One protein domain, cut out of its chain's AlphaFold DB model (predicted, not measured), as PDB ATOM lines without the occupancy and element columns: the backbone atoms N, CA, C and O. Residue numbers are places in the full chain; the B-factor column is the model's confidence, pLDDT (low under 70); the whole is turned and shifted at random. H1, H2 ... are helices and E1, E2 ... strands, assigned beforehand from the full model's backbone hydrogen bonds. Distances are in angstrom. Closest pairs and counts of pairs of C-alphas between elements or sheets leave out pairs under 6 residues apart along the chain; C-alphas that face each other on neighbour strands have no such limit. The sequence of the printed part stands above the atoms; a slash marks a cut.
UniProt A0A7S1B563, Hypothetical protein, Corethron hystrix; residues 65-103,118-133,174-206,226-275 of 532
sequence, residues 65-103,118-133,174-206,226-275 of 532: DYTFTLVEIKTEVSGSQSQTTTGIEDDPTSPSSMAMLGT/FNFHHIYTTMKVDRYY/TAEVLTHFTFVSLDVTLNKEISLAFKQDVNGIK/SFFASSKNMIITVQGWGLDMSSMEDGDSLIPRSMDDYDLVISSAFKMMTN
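AT A GLANCE: This is residues 65 to 103, 118 to 133, 174 to 206 and 226 to 275 of the 532 residues of the protein "Hypothetical protein" of Corethron hystrix (UniProt A0A7S1B563). A twisted sheet of five strands, the middle ones long, has two helices, H2 and H4, running along its strands over one face, while the short helix H1 is on the opposite face. The hairpin of E1 and E2 makes one edge of the sheet, and the small helix H3 sits beyond the sheet near H2. The printed part has 138 residues with four named helices and five named strands, in the order E1 E2 H1 E3 E4 H2 H3 E5 H4; the sheet runs E2 E1 E3 E4 E5, antiparallel throughout, and the class is mixed, helices and strands. The whole is compact, with a radius of gyration of the C-alphas of 15.8 A, and its outline is elongated, spanning 50 by 32 by 25 A.

IN THESE COORDINATES: In the sheet, E2 is residues 81 to 87, E1 residues 65 to 78, 42.5 A long from C-alpha 65 at (184.082, 191.134, 164.817), E3 residues 118 to 131, 42.1 A, E4 residues 174 to 185, 35.8 A, and E5 residues 235 to 241. H2, residues 188 to 206, is 27.5 A long and ends with C-alpha 206 at (185.636, 179.959, 172.527). H4, residues 259 to 274, is 22.6 A long and ends with C-alpha 274 at (177.431, 194.648, 171.916). H1 is residues 95 to 103 and H3 residues 226 to 230.

HOW THE PARTS SIT: Across the neighbour strands of the sheet these backbone pairs are within hydrogen-bond range: N 83 and O 76 at 3.1 A for E2 and E1, N 71 and O 124 at 2.8 A for E1 and E3, N 127 and O 177 at 2.8 A for E3 and E4, and N 178 and O 239 at 2.8 A for E4 and E5, among others. H2 is over E3 at a height over the sheet of 9.3 A, at 10 degrees to E3 on the local plane; their closest C-alphas, of His 121 and Asn 191, are 7.5 A apart. H4, on the same face, is over E3 and E4, also at a height of 9.3 A, at 4 degrees to E4 on the local plane; the closest C-alphas of E4 and H4, of Ala 175 and Met 273, are 5.6 A apart. H2 and H4 are near each other, with 6 pairs of C-alphas within 10 A. H1 is on the opposite face at a height of 9.2 A, only just over none of the strands: 2 of its C-alphas fall on E3 and 2 on E4. H3 is not on the sheet; it is close to but not clearly touching H2, the closest C-alphas, of Ile 194 and Phe 227, being 6.9 A apart. In H1 every O i to N i+4 pair is within hydrogen-bond range; H2 has 14 of 15, H4 11 of 12, and H3 0 of 1 but 1 of 2 O i to N i+3 pairs.

THE WHOLE: The two C-alphas farthest apart, of Gly 79 and Tyr 133, are 53.5 A apart. Residues 104 to 117, 134 to 173 and 207 to 225 are not printed, with gaps of 20.8 A, 12.2 A and 22.7 A between the C-alphas across these cuts. The link from E5 to H4, 17 residues, is long. The mean pLDDT of the printed part is 70.3, and 64 residues are under 70, among them residues 74 to 103 and 226 to 233.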
ATOM      1  N   ASP A  65     183.041 192.140 164.699       85.38
ATOM      2  CA  ASP A  65     184.082 191.134 164.817       85.38
ATOM      3  C   ASP A  65     184.425 190.974 166.293       85.38
ATOM      4  O   ASP A  65     184.637 191.944 167.031       85.38
ATOM      5  N   TYR A  66     184.461 189.720 166.725       85.25
ATOM      6  CA  TYR A  66     184.825 189.341 168.076       85.25
ATOM      7  C   TYR A  66     186.205 188.696 168.063       85.25
ATOM      8  O   TYR A  66     186.438 187.714 167.360       85.25
ATOM      9  N   THR A  67     187.117 189.236 168.865       84.00
ATOM     10  CA  THR A  67     188.453 188.672 169.052       84.00
ATOM     11  C   THR A  67     188.686 188.396 170.529       84.00
ATOM     12  O   THR A  67     188.470 189.263 171.374       84.00
ATOM     13  N   PHE A  68     189.168 187.193 170.837       81.62
ATOM     14  CA  PHE A  68     189.581 186.815 172.183       81.62
ATOM     15  C   PHE A  68     191.006 186.261 172.162       81.62
ATOM     16  O   PHE A  68     191.258 185.193 171.584       81.62
ATOM     17  N   THR A  69     191.932 186.953 172.821       80.62
ATOM     18  CA  THR A  69     193.346 186.567 172.919       80.62
ATOM     19  C   THR A  69     193.724 186.216 174.356       80.62
ATOM     20  O   THR A  69     193.134 186.719 175.312       80.62
ATOM     21  N   LEU A  70     194.697 185.316 174.509       79.50
ATOM     22  CA  LEU A  70     195.258 184.916 175.798       79.50
ATOM     23  C   LEU A  70     196.780 184.964 175.695       79.50
ATOM     24  O   LEU A  70     197.352 184.349 174.802       79.50
ATOM     25  N   VAL A  71     197.428 185.663 176.623       77.00
ATOM     26  CA  VAL A  71     198.889 185.792 176.692       77.00
ATOM     27  C   VAL A  71     199.358 185.405 178.089       77.00
ATOM     28  O   VAL A  71     198.811 185.864 179.089       77.00
ATOM     29  N   GLU A  72     200.384 184.565 178.177       70.12
ATOM     30  CA  GLU A  72     200.971 184.114 179.441       70.12
ATOM     31  C   GLU A  72     202.388 184.680 179.594       70.12
ATOM     32  O   GLU A  72     203.219 184.559 178.695       70.12
ATOM     33  N   ILE A  73     202.681 185.281 180.749       71.44
ATOM     34  CA  ILE A  73     204.005 185.814 181.088       71.44
ATOM     35  C   ILE A  73     204.461 185.201 182.408       71.44
ATOM     36  O   ILE A  73     203.731 185.220 183.403       71.44
ATOM     37  N   LYS A  74     205.688 184.675 182.417       64.56
ATOM     38  CA  LYS A  74     206.310 184.081 183.600       64.56
ATOM     39  C   LYS A  74     207.405 185.001 184.113       64.56
ATOM     40  O   LYS A  74     208.281 185.419 183.352       64.56
ATOM     41  N   THR A  75     207.355 185.300 185.406       64.06
ATOM     42  CA  THR A  75     208.372 186.108 186.075       64.06
ATOM     43  C   THR A  75     208.908 185.335 187.270       64.06
ATOM     44  O   THR A  75     208.166 184.978 188.189       64.06
ATOM     45  N   GLU A  76     210.210 185.071 187.250       55.19
ATOM     46  CA  GLU A  76     210.914 184.436 188.360       55.19
ATOM     47  C   GLU A  76     211.687 185.512 189.128       55.19
ATOM     48  O   GLU A  76     212.497 186.248 188.554       55.19
ATOM     49  N   VAL A  77     211.430 185.616 190.435       56.41
ATOM     50  CA  VAL A  77     212.131 186.555 191.318       56.41
ATOM     51  C   VAL A  77     212.966 185.747 192.313       56.41
ATOM     52  O   VAL A  77     212.439 185.155 193.258       56.41
ATOM     53  N   SER A  78     214.284 185.718 192.085       40.91
ATOM     54  CA  SER A  78     215.284 185.091 192.961       40.91
ATOM     55  C   SER A  78     216.241 186.159 193.496       40.91
ATOM     56  O   SER A  78     217.190 186.549 192.818       40.91
ATOM     57  N   GLY A  79     216.027 186.644 194.723       51.03
ATOM     58  CA  GLY A  79     216.863 187.712 195.289       51.03
ATOM     59  C   GLY A  79     216.817 189.010 194.464       51.03
ATOM     60  O   GLY A  79     215.821 189.301 193.813       51.03
ATOM     61  N   SER A  80     217.890 189.810 194.490       40.12
ATOM     62  CA  SER A  80     217.967 191.151 193.872       40.12
ATOM     63  C   SER A  80     217.871 191.192 192.335       40.12
ATOM     64  O   SER A  80     218.127 192.245 191.752       40.12
ATOM     65  N   GLN A  81     217.573 190.078 191.661       39.75
ATOM     66  CA  GLN A  81     217.469 190.000 190.206       39.75
ATOM     67  C   GLN A  81     216.143 189.344 189.796       39.75
ATOM     68  O   GLN A  81     215.834 188.221 190.187       39.75
ATOM     69  N   SER A  82     215.369 190.077 188.995       41.88
ATOM     70  CA  SER A  82     214.155 189.600 188.330       41.88
ATOM     71  C   SER A  82     214.522 189.135 186.921       41.88
ATOM     72  O   SER A  82     215.134 189.900 186.175       41.88
ATOM     73  N   GLN A  83     214.151 187.910 186.543       42.69
ATOM     74  CA  GLN A  83     214.228 187.436 185.158       42.69
ATOM     75  C   GLN A  83     212.810 187.204 184.623       42.69
ATOM     76  O   GLN A  83     212.028 186.433 185.181       42.69
ATOM     77  N   THR A  84     212.473 187.885 183.526       44.59
ATOM     78  CA  THR A  84     211.191 187.737 182.826       44.59
ATOM     79  C   THR A  84     211.391 186.805 181.636       44.59
ATOM     80  O   THR A  84     212.214 187.085 180.766       44.59
ATOM     81  N   THR A  85     210.639 185.705 181.571       43.81
ATOM     82  CA  THR A  85     210.575 184.844 180.381       43.81
ATOM     83  C   THR A  85     209.195 184.973 179.745       43.81
ATOM     84  O   THR A  85     208.174 184.541 180.282       43.81
ATOM     85  N   THR A  86     209.153 185.605 178.576       45.41
ATOM     86  CA  THR A  86     207.944 185.765 177.765       45.41
ATOM     87  C   THR A  86     207.752 184.537 176.879       45.41
ATOM     88  O   THR A  86     208.457 184.366 175.887       45.41
ATOM     89  N   GLY A  87     206.799 183.672 177.230       39.97
ATOM     90  CA  GLY A  87     206.293 182.625 176.341       39.97
ATOM     91  C   GLY A  87     205.146 183.183 175.506       39.97
ATOM     92  O   GLY A  87     203.988 182.937 175.825       39.97
ATOM     93  N   ILE A  88     205.457 183.996 174.497       39.78
ATOM     94  CA  ILE A  88     204.447 184.579 173.605       39.78
ATOM     95  C   ILE A  88     204.159 183.553 172.503       39.78
ATOM     96  O   ILE A  88     205.010 183.320 171.650       39.78
ATOM     97  N   GLU A  89     202.985 182.917 172.546       39.03
ATOM     98  CA  GLU A  89     202.480 182.067 171.452       39.03
ATOM     99  C   GLU A  89     201.600 182.839 170.451       39.03
ATOM    100  O   GLU A  89     201.385 182.329 169.362       39.03
ATOM    101  N   ASP A  90     201.174 184.077 170.746       39.09
ATOM    102  CA  ASP A  90     200.373 184.903 169.828       39.09
ATOM    103  C   ASP A  90     200.809 186.382 169.854       39.09
ATOM    104  O   ASP A  90     200.990 186.978 170.917       39.09
ATOM    105  N   ASP A  91     200.975 186.963 168.663       36.94
ATOM    106  CA  ASP A  91     201.444 188.331 168.397       36.94
ATOM    107  C   ASP A  91     200.519 189.400 169.044       36.94
ATOM    108  O   ASP A  91     199.327 189.470 168.707       36.94
ATOM    109  N   PRO A  92     201.004 190.235 169.990       43.31
ATOM    110  CA  PRO A  92     200.190 191.239 170.672       43.31
ATOM    111  C   PRO A  92     199.921 192.442 169.752       43.31
ATOM    112  O   PRO A  92     200.576 193.478 169.814       43.31
ATOM    113  N   THR A  93     198.911 192.325 168.893       42.31
ATOM    114  CA  THR A  93     198.555 193.348 167.888       42.31
ATOM    115  C   THR A  93     197.688 194.501 168.421       42.31
ATOM    116  O   THR A  93     197.310 195.390 167.654       42.31
ATOM    117  N   SER A  94     197.356 194.541 169.721       49.06
ATOM    118  CA  SER A  94     196.469 195.577 170.284       49.06
ATOM    119  C   SER A  94     197.233 196.693 171.031       49.06
ATOM    120  O   SER A  94     198.133 196.403 171.826       49.06
ATOM    121  N   PRO A  95     196.882 197.983 170.843       48.44
ATOM    122  CA  PRO A  95     197.522 199.107 171.544       48.44
ATOM    123  C   PRO A  95     197.459 199.022 173.081       48.44
ATOM    124  O   PRO A  95     198.382 199.460 173.766       48.44
ATOM    125  N   SER A  96     196.397 198.425 173.619       54.38
ATOM    126  CA  SER A  96     196.201 198.111 175.042       54.38
ATOM    127  C   SER A  96     197.213 197.079 175.555       54.38
ATOM    128  O   SER A  96     197.800 197.277 176.621       54.38
ATOM    129  N   SER A  97     197.491 196.023 174.780       51.03
ATOM    130  CA  SER A  97     198.497 195.010 175.131       51.03
ATOM    131  C   SER A  97     199.922 195.580 175.176       51.03
ATOM    132  O   SER A  97     200.686 195.246 176.082       51.03
ATOM    133  N   MET A  98     200.256 196.516 174.279       50.56
ATOM    134  CA  MET A  98     201.560 197.197 174.259       50.56
ATOM    135  C   MET A  98     201.720 198.222 175.392       50.56
ATOM    136  O   MET A  98     202.760 198.248 176.051       50.56
ATOM    137  N   ALA A  99     200.690 199.032 175.668       49.75
ATOM    138  CA  ALA A  99     200.712 199.985 176.782       49.75
ATOM    139  C   ALA A  99     200.914 199.277 178.133       49.75
ATOM    140  O   ALA A  99     201.612 199.781 179.012       49.75
ATOM    141  N   MET A 100     200.353 198.076 178.285       52.97
ATOM    142  CA  MET A 100     200.448 197.317 179.525       52.97
ATOM    143  C   MET A 100     201.807 196.618 179.706       52.97
ATOM    144  O   MET A 100     202.341 196.633 180.818       52.97
ATOM    145  N   LEU A 101     202.407 196.069 178.639       51.22
ATOM    146  CA  LEU A 101     203.772 195.515 178.689       51.22
ATOM    147  C   LEU A 101     204.795 196.578 179.131       51.22
ATOM    148  O   LEU A 101     205.615 196.306 180.005       51.22
ATOM    149  N   GLY A 102     204.670 197.814 178.630       45.94
ATOM    150  CA  GLY A 102     205.555 198.926 179.003       45.94
ATOM    151  C   GLY A 102     205.428 199.388 180.463       45.94
ATOM    152  O   GLY A 102     206.411 199.817 181.059       45.94
ATOM    153  N   THR A 103     204.247 199.268 181.086       44.22
ATOM    154  CA  THR A 103     204.058 199.702 182.490       44.22
ATOM    155  C   THR A 103     204.702 198.787 183.535       44.22
ATOM    156  O   THR A 103     204.930 199.227 184.660       44.22
ATOM    157  N   PHE A 118     210.105 183.233 194.859       63.09
ATOM    158  CA  PHE A 118     208.694 183.416 194.531       63.09
ATOM    159  C   PHE A 118     208.531 183.447 193.014       63.09
ATOM    160  O   PHE A 118     209.161 184.256 192.331       63.09
ATOM    161  N   ASN A 119     207.665 182.577 192.493       67.19
ATOM    162  CA  ASN A 119     207.319 182.568 191.077       67.19
ATOM    163  C   ASN A 119     205.982 183.283 190.894       67.19
ATOM    164  O   ASN A 119     204.947 182.815 191.385       67.19
ATOM    165  N   PHE A 120     206.016 184.413 190.190       71.56
ATOM    166  CA  PHE A 120     204.823 185.148 189.800       71.56
ATOM    167  C   PHE A 120     204.382 184.678 188.420       71.56
ATOM    168  O   PHE A 120     205.151 184.685 187.456       71.56
ATOM    169  N   HIS A 121     203.120 184.274 188.331       73.75
ATOM    170  CA  HIS A 121     202.502 183.900 187.065       73.75
ATOM    171  C   HIS A 121     201.467 184.941 186.702       73.75
ATOM    172  O   HIS A 121     200.582 185.261 187.502       73.75
ATOM    173  N   HIS A 122     201.599 185.469 185.491       80.00
ATOM    174  CA  HIS A 122     200.680 186.444 184.944       80.00
ATOM    175  C   HIS A 122     200.009 185.860 183.711       80.00
ATOM    176  O   HIS A 122     200.674 185.478 182.750       80.00
ATOM    177  N   ILE A 123     198.682 185.813 183.732       79.75
ATOM    178  CA  ILE A 123     197.889 185.463 182.558       79.75
ATOM    179  C   ILE A 123     197.060 186.682 182.193       79.75
ATOM    180  O   ILE A 123     196.447 187.309 183.055       79.75
ATOM    181  N   TYR A 124     197.062 187.024 180.916       82.06
ATOM    182  CA  TYR A 124     196.270 188.101 180.354       82.06
ATOM    183  C   TYR A 124     195.277 187.512 179.382       82.06
ATOM    184  O   TYR A 124     195.626 186.659 178.568       82.06
ATOM    185  N   THR A 125     194.047 187.984 179.452       84.94
ATOM    186  CA  THR A 125     193.046 187.693 178.435       84.94
ATOM    187  C   THR A 125     192.463 188.999 177.952       84.94
ATOM    188  O   THR A 125     192.027 189.808 178.770       84.94
ATOM    189  N   THR A 126     192.418 189.182 176.642       86.00
ATOM    190  CA  THR A 126     191.790 190.347 176.030       86.00
ATOM    191  C   THR A 126     190.574 189.892 175.253       86.00
ATOM    192  O   THR A 126     190.661 189.019 174.393       86.00
ATOM    193  N   MET A 127     189.445 190.517 175.543       88.81
ATOM    194  CA  MET A 127     188.212 190.395 174.792       88.81
ATOM    195  C   MET A 127     187.969 191.717 174.068       88.81
ATOM    196  O   MET A 127     187.838 192.757 174.706       88.81
ATOM    197  N   LYS A 128     187.907 191.683 172.740       90.50
ATOM    198  CA  LYS A 128     187.745 192.866 171.896       90.50
ATOM    199  C   LYS A 128     186.556 192.680 170.962       90.50
ATOM    200  O   LYS A 128     186.440 191.651 170.297       90.50
ATOM    201  N   VAL A 129     185.696 193.691 170.905       90.12
ATOM    202  CA  VAL A 129     184.559 193.769 169.987       90.12
ATOM    203  C   VAL A 129     184.736 195.005 169.121       90.12
ATOM    204  O   VAL A 129     184.666 196.134 169.614       90.12
ATOM    205  N   ASP A 130     184.941 194.789 167.828       87.88
ATOM    206  CA  ASP A 130     184.997 195.848 166.830       87.88
ATOM    207  C   ASP A 130     183.700 195.855 166.014       87.88
ATOM    208  O   ASP A 130     183.250 194.824 165.527       87.88
ATOM    209  N   ARG A 131     183.071 197.020 165.859       85.56
ATOM    210  CA  ARG A 131     181.769 197.173 165.193       85.56
ATOM    211  C   ARG A 131     181.894 198.025 163.956       85.56
ATOM    212  O   ARG A 131     182.508 199.091 164.025       85.56
ATOM    213  N   TYR A 132     181.248 197.609 162.866       73.75
ATOM    214  CA  TYR A 132     181.451 198.257 161.565       73.75
ATOM    215  C   TYR A 132     180.176 198.659 160.815       73.75
ATOM    216  O   TYR A 132     180.241 199.605 160.037       73.75
ATOM    217  N   TYR A 133     179.025 198.028 161.080       67.88
ATOM    218  CA  TYR A 133     177.768 198.274 160.345       67.88
ATOM    219  C   TYR A 133     176.717 199.055 161.145       67.88
ATOM    220  O   TYR A 133     175.525 198.783 161.061       67.88
ATOM    221  N   THR A 174     185.007 200.431 168.912       90.44
ATOM    222  CA  THR A 174     185.709 199.324 169.548       90.44
ATOM    223  C   THR A 174     185.460 199.379 171.034       90.44
ATOM    224  O   THR A 174     185.626 200.428 171.656       90.44
ATOM    225  N   ALA A 175     185.080 198.247 171.600       91.75
ATOM    226  CA  ALA A 175     185.068 198.050 173.033       91.75
ATOM    227  C   ALA A 175     186.016 196.904 173.378       91.75
ATOM    228  O   ALA A 175     186.181 195.962 172.599       91.75
ATOM    229  N   GLU A 176     186.678 197.022 174.519       91.50
ATOM    230  CA  GLU A 176     187.720 196.087 174.910       91.50
ATOM    231  C   GLU A 176     187.697 195.847 176.414       91.50
ATOM    232  O   GLU A 176     187.502 196.774 177.199       91.50
ATOM    233  N   VAL A 177     187.918 194.599 176.808       90.88
ATOM    234  CA  VAL A 177     188.071 194.163 178.192       90.88
ATOM    235  C   VAL A 177     189.373 193.397 178.294       90.88
ATOM    236  O   VAL A 177     189.572 192.396 177.609       90.88
ATOM    237  N   LEU A 178     190.246 193.854 179.173       89.50
ATOM    238  CA  LEU A 178     191.477 193.185 179.536       89.50
ATOM    239  C   LEU A 178     191.333 192.639 180.947       89.50
ATOM    240  O   LEU A 178     191.056 193.383 181.888       89.50
ATOM    241  N   THR A 179     191.597 191.352 181.100       88.50
ATOM    242  CA  THR A 179     191.689 190.718 182.408       88.50
ATOM    243  C   THR A 179     193.114 190.290 182.662       88.50
ATOM    244  O   THR A 179     193.743 189.632 181.837       88.50
ATOM    245  N   HIS A 180     193.608 190.640 183.839       87.06
ATOM    246  CA  HIS A 180     194.910 190.265 184.345       87.06
ATOM    247  C   HIS A 180     194.749 189.357 185.563       87.06
ATOM    248  O   HIS A 180     194.277 189.777 186.618       87.06
ATOM    249  N   PHE A 181     195.190 188.115 185.415       84.44
ATOM    250  CA  PHE A 181     195.276 187.125 186.477       84.44
ATOM    251  C   PHE A 181     196.696 187.110 187.028       84.44
ATOM    252  O   PHE A 181     197.663 186.986 186.275       84.44
ATOM    253  N   THR A 182     196.827 187.210 188.346       82.81
ATOM    254  CA  THR A 182     198.094 187.016 189.054       82.81
ATOM    255  C   THR A 182     197.920 185.960 190.116       82.81
ATOM    256  O   THR A 182     197.024 186.071 190.946       82.81
ATOM    257  N   PHE A 183     198.801 184.971 190.141       78.69
ATOM    258  CA  PHE A 183     198.899 184.048 191.262       78.69
ATOM    259  C   PHE A 183     200.366 183.796 191.608       78.69
ATOM    260  O   PHE A 183     201.258 183.892 190.761       78.69
ATOM    261  N   VAL A 184     200.601 183.510 192.885       73.12
ATOM    262  CA  VAL A 184     201.928 183.244 193.443       73.12
ATOM    263  C   VAL A 184     201.995 181.781 193.838       73.12
ATOM    264  O   VAL A 184     201.088 181.276 194.501       73.12
ATOM    265  N   SER A 185     203.077 181.112 193.457       67.50
ATOM    266  CA  SER A 185     203.315 179.717 193.816       67.50
ATOM    267  C   SER A 185     204.788 179.465 194.093       67.50
ATOM    268  O   SER A 185     205.671 180.029 193.444       67.50
ATOM    269  N   LEU A 186     205.035 178.564 195.038       67.38
ATOM    270  CA  LEU A 186     206.364 178.054 195.368       67.38
ATOM    271  C   LEU A 186     206.735 176.817 194.526       67.38
ATOM    272  O   LEU A 186     207.889 176.405 194.532       67.38
ATOM    273  N   ASP A 187     205.783 176.239 193.781       65.69
ATOM    274  CA  ASP A 187     205.947 174.993 193.024       65.69
ATOM    275  C   ASP A 187     205.778 175.218 191.510       65.69
ATOM    276  O   ASP A 187     204.714 175.605 191.019       65.69
ATOM    277  N   VAL A 188     206.848 174.945 190.756       64.50
ATOM    278  CA  VAL A 188     206.929 175.087 189.292       64.50
ATOM    279  C   VAL A 188     206.014 174.102 188.551       64.50
ATOM    280  O   VAL A 188     205.499 174.436 187.481       64.50
ATOM    281  N   THR A 189     205.785 172.903 189.092       64.62
ATOM    282  CA  THR A 189     204.888 171.905 188.486       64.62
ATOM    283  C   THR A 189     203.425 172.289 188.653       64.62
ATOM    284  O   THR A 189     202.697 172.324 187.658       64.62
ATOM    285  N   LEU A 190     203.044 172.733 189.854       65.38
ATOM    286  CA  LEU A 190     201.717 173.287 190.124       65.38
ATOM    287  C   LEU A 190     201.393 174.463 189.183       65.38
ATOM    288  O   LEU A 190     200.276 174.580 188.694       65.38
ATOM    289  N   ASN A 191     202.384 175.292 188.839       64.25
ATOM    290  CA  ASN A 191     202.200 176.416 187.914       64.25
ATOM    291  C   ASN A 191     201.863 175.995 186.483       64.25
ATOM    292  O   ASN A 191     201.005 176.605 185.842       64.25
ATOM    293  N   LYS A 192     202.528 174.953 185.971       67.00
ATOM    294  CA  LYS A 192     202.236 174.416 184.635       67.00
ATOM    295  C   LYS A 192     200.841 173.801 184.587       67.00
ATOM    296  O   LYS A 192     200.131 174.008 183.609       67.00
ATOM    297  N   GLU A 193     200.441 173.093 185.639       68.06
ATOM    298  CA  GLU A 193     199.097 172.521 185.747       68.06
ATOM    299  C   GLU A 193     198.023 173.607 185.844       68.06
ATOM    300  O   GLU A 193     196.998 173.504 185.169       68.06
ATOM    301  N   ILE A 194     198.282 174.673 186.611       66.44
ATOM    302  CA  ILE A 194     197.362 175.806 186.738       66.44
ATOM    303  C   ILE A 194     197.196 176.522 185.391       66.44
ATOM    304  O   ILE A 194     196.075 176.742 184.937       66.44
ATOM    305  N   SER A 195     198.299 176.841 184.716       66.00
ATOM    306  CA  SER A 195     198.262 177.493 183.404       66.00
ATOM    307  C   SER A 195     197.548 176.634 182.350       66.00
ATOM    308  O   SER A 195     196.690 177.127 181.617       66.00
ATOM    309  N   LEU A 196     197.823 175.325 182.315       69.69
ATOM    310  CA  LEU A 196     197.170 174.401 181.387       69.69
ATOM    311  C   LEU A 196     195.659 174.294 181.653       69.69
ATOM    312  O   LEU A 196     194.870 174.332 180.710       69.69
ATOM    313  N   ALA A 197     195.252 174.182 182.922       68.88
ATOM    314  CA  ALA A 197     193.842 174.129 183.307       68.88
ATOM    315  C   ALA A 197     193.112 175.433 182.951       68.88
ATOM    316  O   ALA A 197     192.004 175.385 182.421       68.88
ATOM    317  N   PHE A 198     193.757 176.583 183.158       70.75
ATOM    318  CA  PHE A 198     193.218 177.886 182.775       70.75
ATOM    319  C   PHE A 198     193.043 178.009 181.254       70.75
ATOM    320  O   PHE A 198     191.964 178.368 180.785       70.75
ATOM    321  N   LYS A 199     194.060 177.634 180.463       69.88
ATOM    322  CA  LYS A 199     193.966 177.608 178.992       69.88
ATOM    323  C   LYS A 199     192.836 176.695 178.510       69.88
ATOM    324  O   LYS A 199     192.147 177.037 177.554       69.88
ATOM    325  N   GLN A 200     192.627 175.552 179.164       69.88
ATOM    326  CA  GLN A 200     191.532 174.632 178.838       69.88
ATOM    327  C   GLN A 200     190.151 175.223 179.149       69.88
ATOM    328  O   GLN A 200     189.250 175.085 178.323       69.88
ATOM    329  N   ASP A 201     189.984 175.888 180.294       68.19
ATOM    330  CA  ASP A 201     188.711 176.510 180.686       68.19
ATOM    331  C   ASP A 201     188.365 177.676 179.745       68.19
ATOM    332  O   ASP A 201     187.276 177.729 179.175       68.19
ATOM    333  N   VAL A 202     189.346 178.535 179.451       65.62
ATOM    334  CA  VAL A 202     189.175 179.687 178.554       65.62
ATOM    335  C   VAL A 202     188.965 179.273 177.092       65.62
ATOM    336  O   VAL A 202     188.125 179.847 176.399       65.62
ATOM    337  N   ASN A 203     189.651 178.237 176.601       63.97
ATOM    338  CA  ASN A 203     189.375 177.692 175.265       63.97
ATOM    339  C   ASN A 203     188.009 176.985 175.187       63.97
ATOM    340  O   ASN A 203     187.443 176.874 174.098       63.97
ATOM    341  N   GLY A 204     187.455 176.538 176.318       60.12
ATOM    342  CA  GLY A 204     186.074 176.063 176.410       60.12
ATOM    343  C   GLY A 204     185.053 177.159 176.093       60.12
ATOM    344  O   GLY A 204     184.066 176.890 175.409       60.12
ATOM    345  N   ILE A 205     185.335 178.404 176.492       55.41
ATOM    346  CA  ILE A 205     184.489 179.581 176.223       55.41
ATOM    347  C   ILE A 205     184.450 179.900 174.717       55.41
ATOM    348  O   ILE A 205     183.387 180.219 174.190       55.41
ATOM    349  N   LYS A 206     185.565 179.725 173.989       51.16
ATOM    350  CA  LYS A 206     185.636 179.959 172.527       51.16
ATOM    351  C   LYS A 206     184.747 179.024 171.691       51.16
ATOM    352  O   LYS A 206     184.407 179.370 170.566       51.16
ATOM    353  N   SER A 226     189.145 171.298 192.237       47.31
ATOM    354  CA  SER A 226     190.484 171.147 192.847       47.31
ATOM    355  C   SER A 226     191.445 172.278 192.454       47.31
ATOM    356  O   SER A 226     192.291 172.686 193.248       47.31
ATOM    357  N   PHE A 227     191.280 172.823 191.248       53.31
ATOM    358  CA  PHE A 227     192.003 173.993 190.746       53.31
ATOM    359  C   PHE A 227     191.731 175.247 191.600       53.31
ATOM    360  O   PHE A 227     192.672 175.859 192.110       53.31
ATOM    361  N   PHE A 228     190.459 175.569 191.877       52.34
ATOM    362  CA  PHE A 228     190.120 176.767 192.659       52.34
ATOM    363  C   PHE A 228     190.451 176.672 194.143       52.34
ATOM    364  O   PHE A 228     190.849 177.671 194.746       52.34
ATOM    365  N   ALA A 229     190.398 175.469 194.718       46.84
ATOM    366  CA  ALA A 229     190.848 175.228 196.087       46.84
ATOM    367  C   ALA A 229     192.345 175.554 196.295       46.84
ATOM    368  O   ALA A 229     192.736 175.929 197.403       46.84
ATOM    369  N   SER A 230     193.155 175.457 195.232       49.56
ATOM    370  CA  SER A 230     194.601 175.736 195.220       49.56
ATOM    371  C   SER A 230     194.927 177.216 194.960       49.56
ATOM    372  O   SER A 230     196.011 177.689 195.282       49.56
ATOM    373  N   SER A 231     193.972 177.967 194.406       54.06
ATOM    374  CA  SER A 231     194.133 179.346 193.924       54.06
ATOM    375  C   SER A 231     193.805 180.439 194.949       54.06
ATOM    376  O   SER A 231     193.514 181.567 194.565       54.06
ATOM    377  N   LYS A 232     193.857 180.146 196.257       58.53
ATOM    378  CA  LYS A 232     193.430 181.069 197.335       58.53
ATOM    379  C   LYS A 232     194.087 182.465 197.321       58.53
ATOM    380  O   LYS A 232     193.598 183.346 198.015       58.53
ATOM    381  N   ASN A 233     195.139 182.669 196.524       68.88
ATOM    382  CA  ASN A 233     195.851 183.939 196.347       68.88
ATOM    383  C   ASN A 233     195.801 184.477 194.900       68.88
ATOM    384  O   ASN A 233     196.678 185.247 194.508       68.88
ATOM    385  N   MET A 234     194.841 184.042 194.075       76.50
ATOM    386  CA  MET A 234     194.670 184.588 192.730       76.50
ATOM    387  C   MET A 234     194.038 185.982 192.805       76.50
ATOM    388  O   MET A 234     192.947 186.153 193.341       76.50
ATOM    389  N   ILE A 235     194.724 186.971 192.243       83.12
ATOM    390  CA  ILE A 235     194.221 188.330 192.059       83.12
ATOM    391  C   ILE A 235     193.776 188.460 190.609       83.12
ATOM    392  O   ILE A 235     194.569 188.233 189.694       83.12
ATOM    393  N   ILE A 236     192.519 188.840 190.410       84.50
ATOM    394  CA  ILE A 236     191.939 189.082 189.090       84.50
ATOM    395  C   ILE A 236     191.669 190.580 188.979       84.50
ATOM    396  O   ILE A 236     190.904 191.141 189.759       84.50
ATOM    397  N   THR A 237     192.321 191.240 188.028       86.06
ATOM    398  CA  THR A 237     192.125 192.665 187.741       86.06
ATOM    399  C   THR A 237     191.489 192.799 186.370       86.06
ATOM    400  O   THR A 237     192.031 192.287 185.398       86.06
ATOM    401  N   VAL A 238     190.358 193.491 186.285       86.94
ATOM    402  CA  VAL A 238     189.649 193.744 185.025       86.94
ATOM    403  C   VAL A 238     189.757 195.225 184.689       86.94
ATOM    404  O   VAL A 238     189.531 196.085 185.540       86.94
ATOM    405  N   GLN A 239     190.104 195.521 183.445       88.38
ATOM    406  CA  GLN A 239     190.101 196.857 182.866       88.38
ATOM    407  C   GLN A 239     189.224 196.840 181.620       88.38
ATOM    408  O   GLN A 239     189.313 195.929 180.804       88.38
ATOM    409  N   GLY A 240     188.356 197.838 181.489       87.50
ATOM    410  CA  GLY A 240     187.417 197.946 180.381       87.50
ATOM    411  C   GLY A 240     187.514 199.301 179.703       87.50
ATOM    412  O   GLY A 240     187.597 200.333 180.369       87.50
ATOM    413  N   TRP A 241     187.445 199.302 178.377       88.62
ATOM    414  CA  TRP A 241     187.423 200.495 177.544       88.62
ATOM    415  C   TRP A 241     186.196 200.490 176.648       88.62
ATOM    416  O   TRP A 241     185.895 199.508 175.970       88.62
ATOM    417  N   GLY A 242     185.491 201.622 176.628       87.44
ATOM    418  CA  GLY A 242     184.300 201.781 175.804       87.44
ATOM    419  C   GLY A 242     183.155 200.859 176.214       87.44
ATOM    420  O   GLY A 242     182.413 200.443 175.338       87.44
ATOM    421  N   LEU A 243     183.011 200.519 177.497       89.25
ATOM    422  CA  LEU A 243     181.870 199.758 178.010       89.25
ATOM    423  C   LEU A 243     180.691 200.683 178.340       89.25
ATOM    424  O   LEU A 243     180.891 201.820 178.767       89.25
ATOM    425  N   ASP A 244     179.467 200.189 178.167       87.44
ATOM    426  CA  ASP A 244     178.240 200.918 178.490       87.44
ATOM    427  C   ASP A 244     177.685 200.441 179.823       87.44
ATOM    428  O   ASP A 244     176.946 199.460 179.904       87.44
ATOM    429  N   MET A 245     178.049 201.170 180.874       82.56
ATOM    430  CA  MET A 245     177.624 200.879 182.241       82.56
ATOM    431  C   MET A 245     176.110 201.026 182.442       82.56
ATOM    432  O   MET A 245     175.584 200.484 183.405       82.56
ATOM    433  N   SER A 246     175.397 201.733 181.553       79.06
ATOM    434  CA  SER A 246     173.939 201.894 181.672       79.06
ATOM    435  C   SER A 246     173.161 200.632 181.299       79.06
ATOM    436  O   SER A 246     172.003 200.494 181.677       79.06
ATOM    437  N   SER A 247     173.810 199.705 180.592       73.94
ATOM    438  CA  SER A 247     173.247 198.400 180.238       73.94
ATOM    439  C   SER A 247     173.428 197.334 181.323       73.94
ATOM    440  O   SER A 247     173.042 196.193 181.097       73.94
ATOM    441  N   MET A 248     174.013 197.688 182.476       77.94
ATOM    442  CA  MET A 248     174.127 196.766 183.603       77.94
ATOM    443  C   MET A 248     172.764 196.555 184.261       77.94
ATOM    444  O   MET A 248     172.124 197.511 184.703       77.94
ATOM    445  N   GLU A 249     172.342 195.300 184.340       79.12
ATOM    446  CA  GLU A 249     171.169 194.882 185.103       79.12
ATOM    447  C   GLU A 249     171.535 194.648 186.579       79.12
ATOM    448  O   GLU A 249     172.709 194.494 186.940       79.12
ATOM    449  N   ASP A 250     170.527 194.609 187.458       67.38
ATOM    450  CA  ASP A 250     170.717 194.275 188.872       67.38
ATOM    451  C   ASP A 250     171.354 192.878 189.005       67.38
ATOM    452  O   ASP A 250     170.705 191.853 188.793       67.38
ATOM    453  N   GLY A 251     172.637 192.840 189.375       65.81
ATOM    454  CA  GLY A 251     173.418 191.606 189.519       65.81
ATOM    455  C   GLY A 251     174.610 191.491 188.569       65.81
ATOM    456  O   GLY A 251     175.486 190.661 188.821       65.81
ATOM    457  N   ASP A 252     174.705 192.344 187.545       76.56
ATOM    458  CA  ASP A 252     175.909 192.433 186.723       76.56
ATOM    459  C   ASP A 252     177.065 193.017 187.557       76.56
ATOM    460  O   ASP A 252     176.913 193.972 188.323       76.56
ATOM    461  N   SER A 253     178.259 192.442 187.421       77.88
ATOM    462  CA  SER A 253     179.477 192.914 188.084       77.88
ATOM    463  C   SER A 253     180.646 192.790 187.123       77.88
ATOM    464  O   SER A 253     180.790 191.778 186.445       77.88
ATOM    465  N   LEU A 254     181.510 193.807 187.097       83.06
ATOM    466  CA  LEU A 254     182.811 193.755 186.418       83.06
ATOM    467  C   LEU A 254     183.960 193.421 187.379       83.06
ATOM    468  O   LEU A 254     185.128 193.468 186.998       83.06
ATOM    469  N   ILE A 255     183.634 193.107 188.633       85.81
ATOM    470  CA  ILE A 255     184.599 192.808 189.688       85.81
ATOM    471  C   ILE A 255     184.513 191.310 189.997       85.81
ATOM    472  O   ILE A 255     183.647 190.900 190.780       85.81
ATOM    473  N   PRO A 256     185.386 190.481 189.398       85.69
ATOM    474  CA  PRO A 256     185.462 189.066 189.731       85.69
ATOM    475  C   PRO A 256     186.062 188.892 191.131       85.69
ATOM    476  O   PRO A 256     187.092 189.486 191.448       85.69
ATOM    477  N   ARG A 257     185.440 188.060 191.974       80.75
ATOM    478  CA  ARG A 257     186.015 187.632 193.269       80.75
ATOM    479  C   ARG A 257     186.557 186.208 193.214       80.75
ATOM    480  O   ARG A 257     187.339 185.800 194.068       80.75
ATOM    481  N   SER A 258     186.142 185.466 192.199       79.94
ATOM    482  CA  SER A 258     186.557 184.113 191.879       79.94
ATOM    483  C   SER A 258     186.547 183.933 190.361       79.94
ATOM    484  O   SER A 258     186.101 184.806 189.616       79.94
ATOM    485  N   MET A 259     187.028 182.791 189.885       77.31
ATOM    486  CA  MET A 259     186.933 182.463 188.465       77.31
ATOM    487  C   MET A 259     185.518 182.040 188.047       77.31
ATOM    488  O   MET A 259     185.147 182.232 186.898       77.31
ATOM    489  N   ASP A 260     184.706 181.518 188.968       76.56
ATOM    490  CA  ASP A 260     183.288 181.284 188.674       76.56
ATOM    491  C   ASP A 260     182.569 182.633 188.453       76.56
ATOM    492  O   ASP A 260     181.739 182.756 187.554       76.56
ATOM    493  N   ASP A 261     182.959 183.684 189.191       81.50
ATOM    494  CA  ASP A 261     182.490 185.056 188.930       81.50
ATOM    495  C   ASP A 261     183.076 185.636 187.636       81.50
ATOM    496  O   ASP A 261     182.475 186.516 187.027       81.50
ATOM    497  N   TYR A 262     184.253 185.172 187.207       83.81
ATOM    498  CA  TYR A 262     184.901 185.666 185.996       83.81
ATOM    499  C   TYR A 262     184.093 185.345 184.733       83.81
ATOM    500  O   TYR A 262     183.936 186.217 183.878       83.81
ATOM    501  N   ASP A 263     183.515 184.145 184.645       82.00
ATOM    502  CA  ASP A 263     182.632 183.770 183.533       82.00
ATOM    503  C   ASP A 263     181.415 184.719 183.452       82.00
ATOM    504  O   ASP A 263     181.023 185.160 182.365       82.00
ATOM    505  N   LEU A 264     180.862 185.113 184.608       84.12
ATOM    506  CA  LEU A 264     179.777 186.097 184.698       84.12
ATOM    507  C   LEU A 264     180.243 187.500 184.298       84.12
ATOM    508  O   LEU A 264     179.542 188.176 183.545       84.12
ATOM    509  N   VAL A 265     181.428 187.925 184.745       87.38
ATOM    510  CA  VAL A 265     182.027 189.221 184.388       87.38
ATOM    511  C   VAL A 265     182.240 189.327 182.881       87.38
ATOM    512  O   VAL A 265     181.878 190.338 182.286       87.38
ATOM    513  N   ILE A 266     182.783 188.290 182.240       87.06
ATOM    514  CA  ILE A 266     183.021 188.284 180.791       87.06
ATOM    515  C   ILE A 266     181.714 188.267 180.008       87.06
ATOM    516  O   ILE A 266     181.584 189.019 179.043       87.06
ATOM    517  N   SER A 267     180.725 187.485 180.444       86.31
ATOM    518  CA  SER A 267     179.394 187.499 179.829       86.31
ATOM    519  C   SER A 267     178.730 188.877 179.947       86.31
ATOM    520  O   SER A 267     178.234 189.408 178.950       86.31
ATOM    521  N   SER A 268     178.787 189.487 181.134       88.25
ATOM    522  CA  SER A 268     178.256 190.831 181.394       88.25
ATOM    523  C   SER A 268     178.963 191.862 180.520       88.25
ATOM    524  O   SER A 268     178.323 192.624 179.799       88.25
ATOM    525  N   ALA A 269     180.295 191.828 180.488       89.88
ATOM    526  CA  ALA A 269     181.067 192.760 179.690       89.88
ATOM    527  C   ALA A 269     180.804 192.579 178.185       89.88
ATOM    528  O   ALA A 269     180.675 193.570 177.473       89.88
ATOM    529  N   PHE A 270     180.627 191.351 177.686       88.44
ATOM    530  CA  PHE A 270     180.246 191.109 176.291       88.44
ATOM    531  C   PHE A 270     178.888 191.729 175.934       88.44
ATOM    532  O   PHE A 270     178.767 192.395 174.901       88.44
ATOM    533  N   LYS A 271     177.876 191.594 176.803       86.56
ATOM    534  CA  LYS A 271     176.585 192.285 176.621       86.56
ATOM    535  C   LYS A 271     176.776 193.801 176.553       86.56
ATOM    536  O   LYS A 271     176.292 194.444 175.623       86.56
ATOM    537  N   MET A 272     177.566 194.360 177.469       88.62
ATOM    538  CA  MET A 272     177.856 195.797 177.484       88.62
ATOM    539  C   MET A 272     178.542 196.248 176.186       88.62
ATOM    540  O   MET A 272     178.218 197.301 175.640       88.62
ATOM    541  N   MET A 273     179.452 195.442 175.635       89.25
ATOM    542  CA  MET A 273     180.182 195.755 174.401       89.25
ATOM    543  C   MET A 273     179.348 195.652 173.118       89.25
ATOM    544  O   MET A 273     179.731 196.249 172.107       89.25
ATOM    545  N   THR A 274     178.229 194.925 173.126       85.31
ATOM    546  CA  THR A 274     177.431 194.648 171.916       85.31
ATOM    547  C   THR A 274     176.302 195.652 171.672       85.31
ATOM    548  O   THR A 274     175.790 195.720 170.555       85.31
ATOM    549  N   ASN A 275     175.968 196.520 172.637       83.12
ATOM    550  CA  ASN A 275     175.008 197.608 172.401       83.12
ATOM    551  C   ASN A 275     175.515 198.573 171.302       83.12
ATOM    552  O   ASN A 275     176.656 199.031 171.329       83.12
TER     553      ASN A 275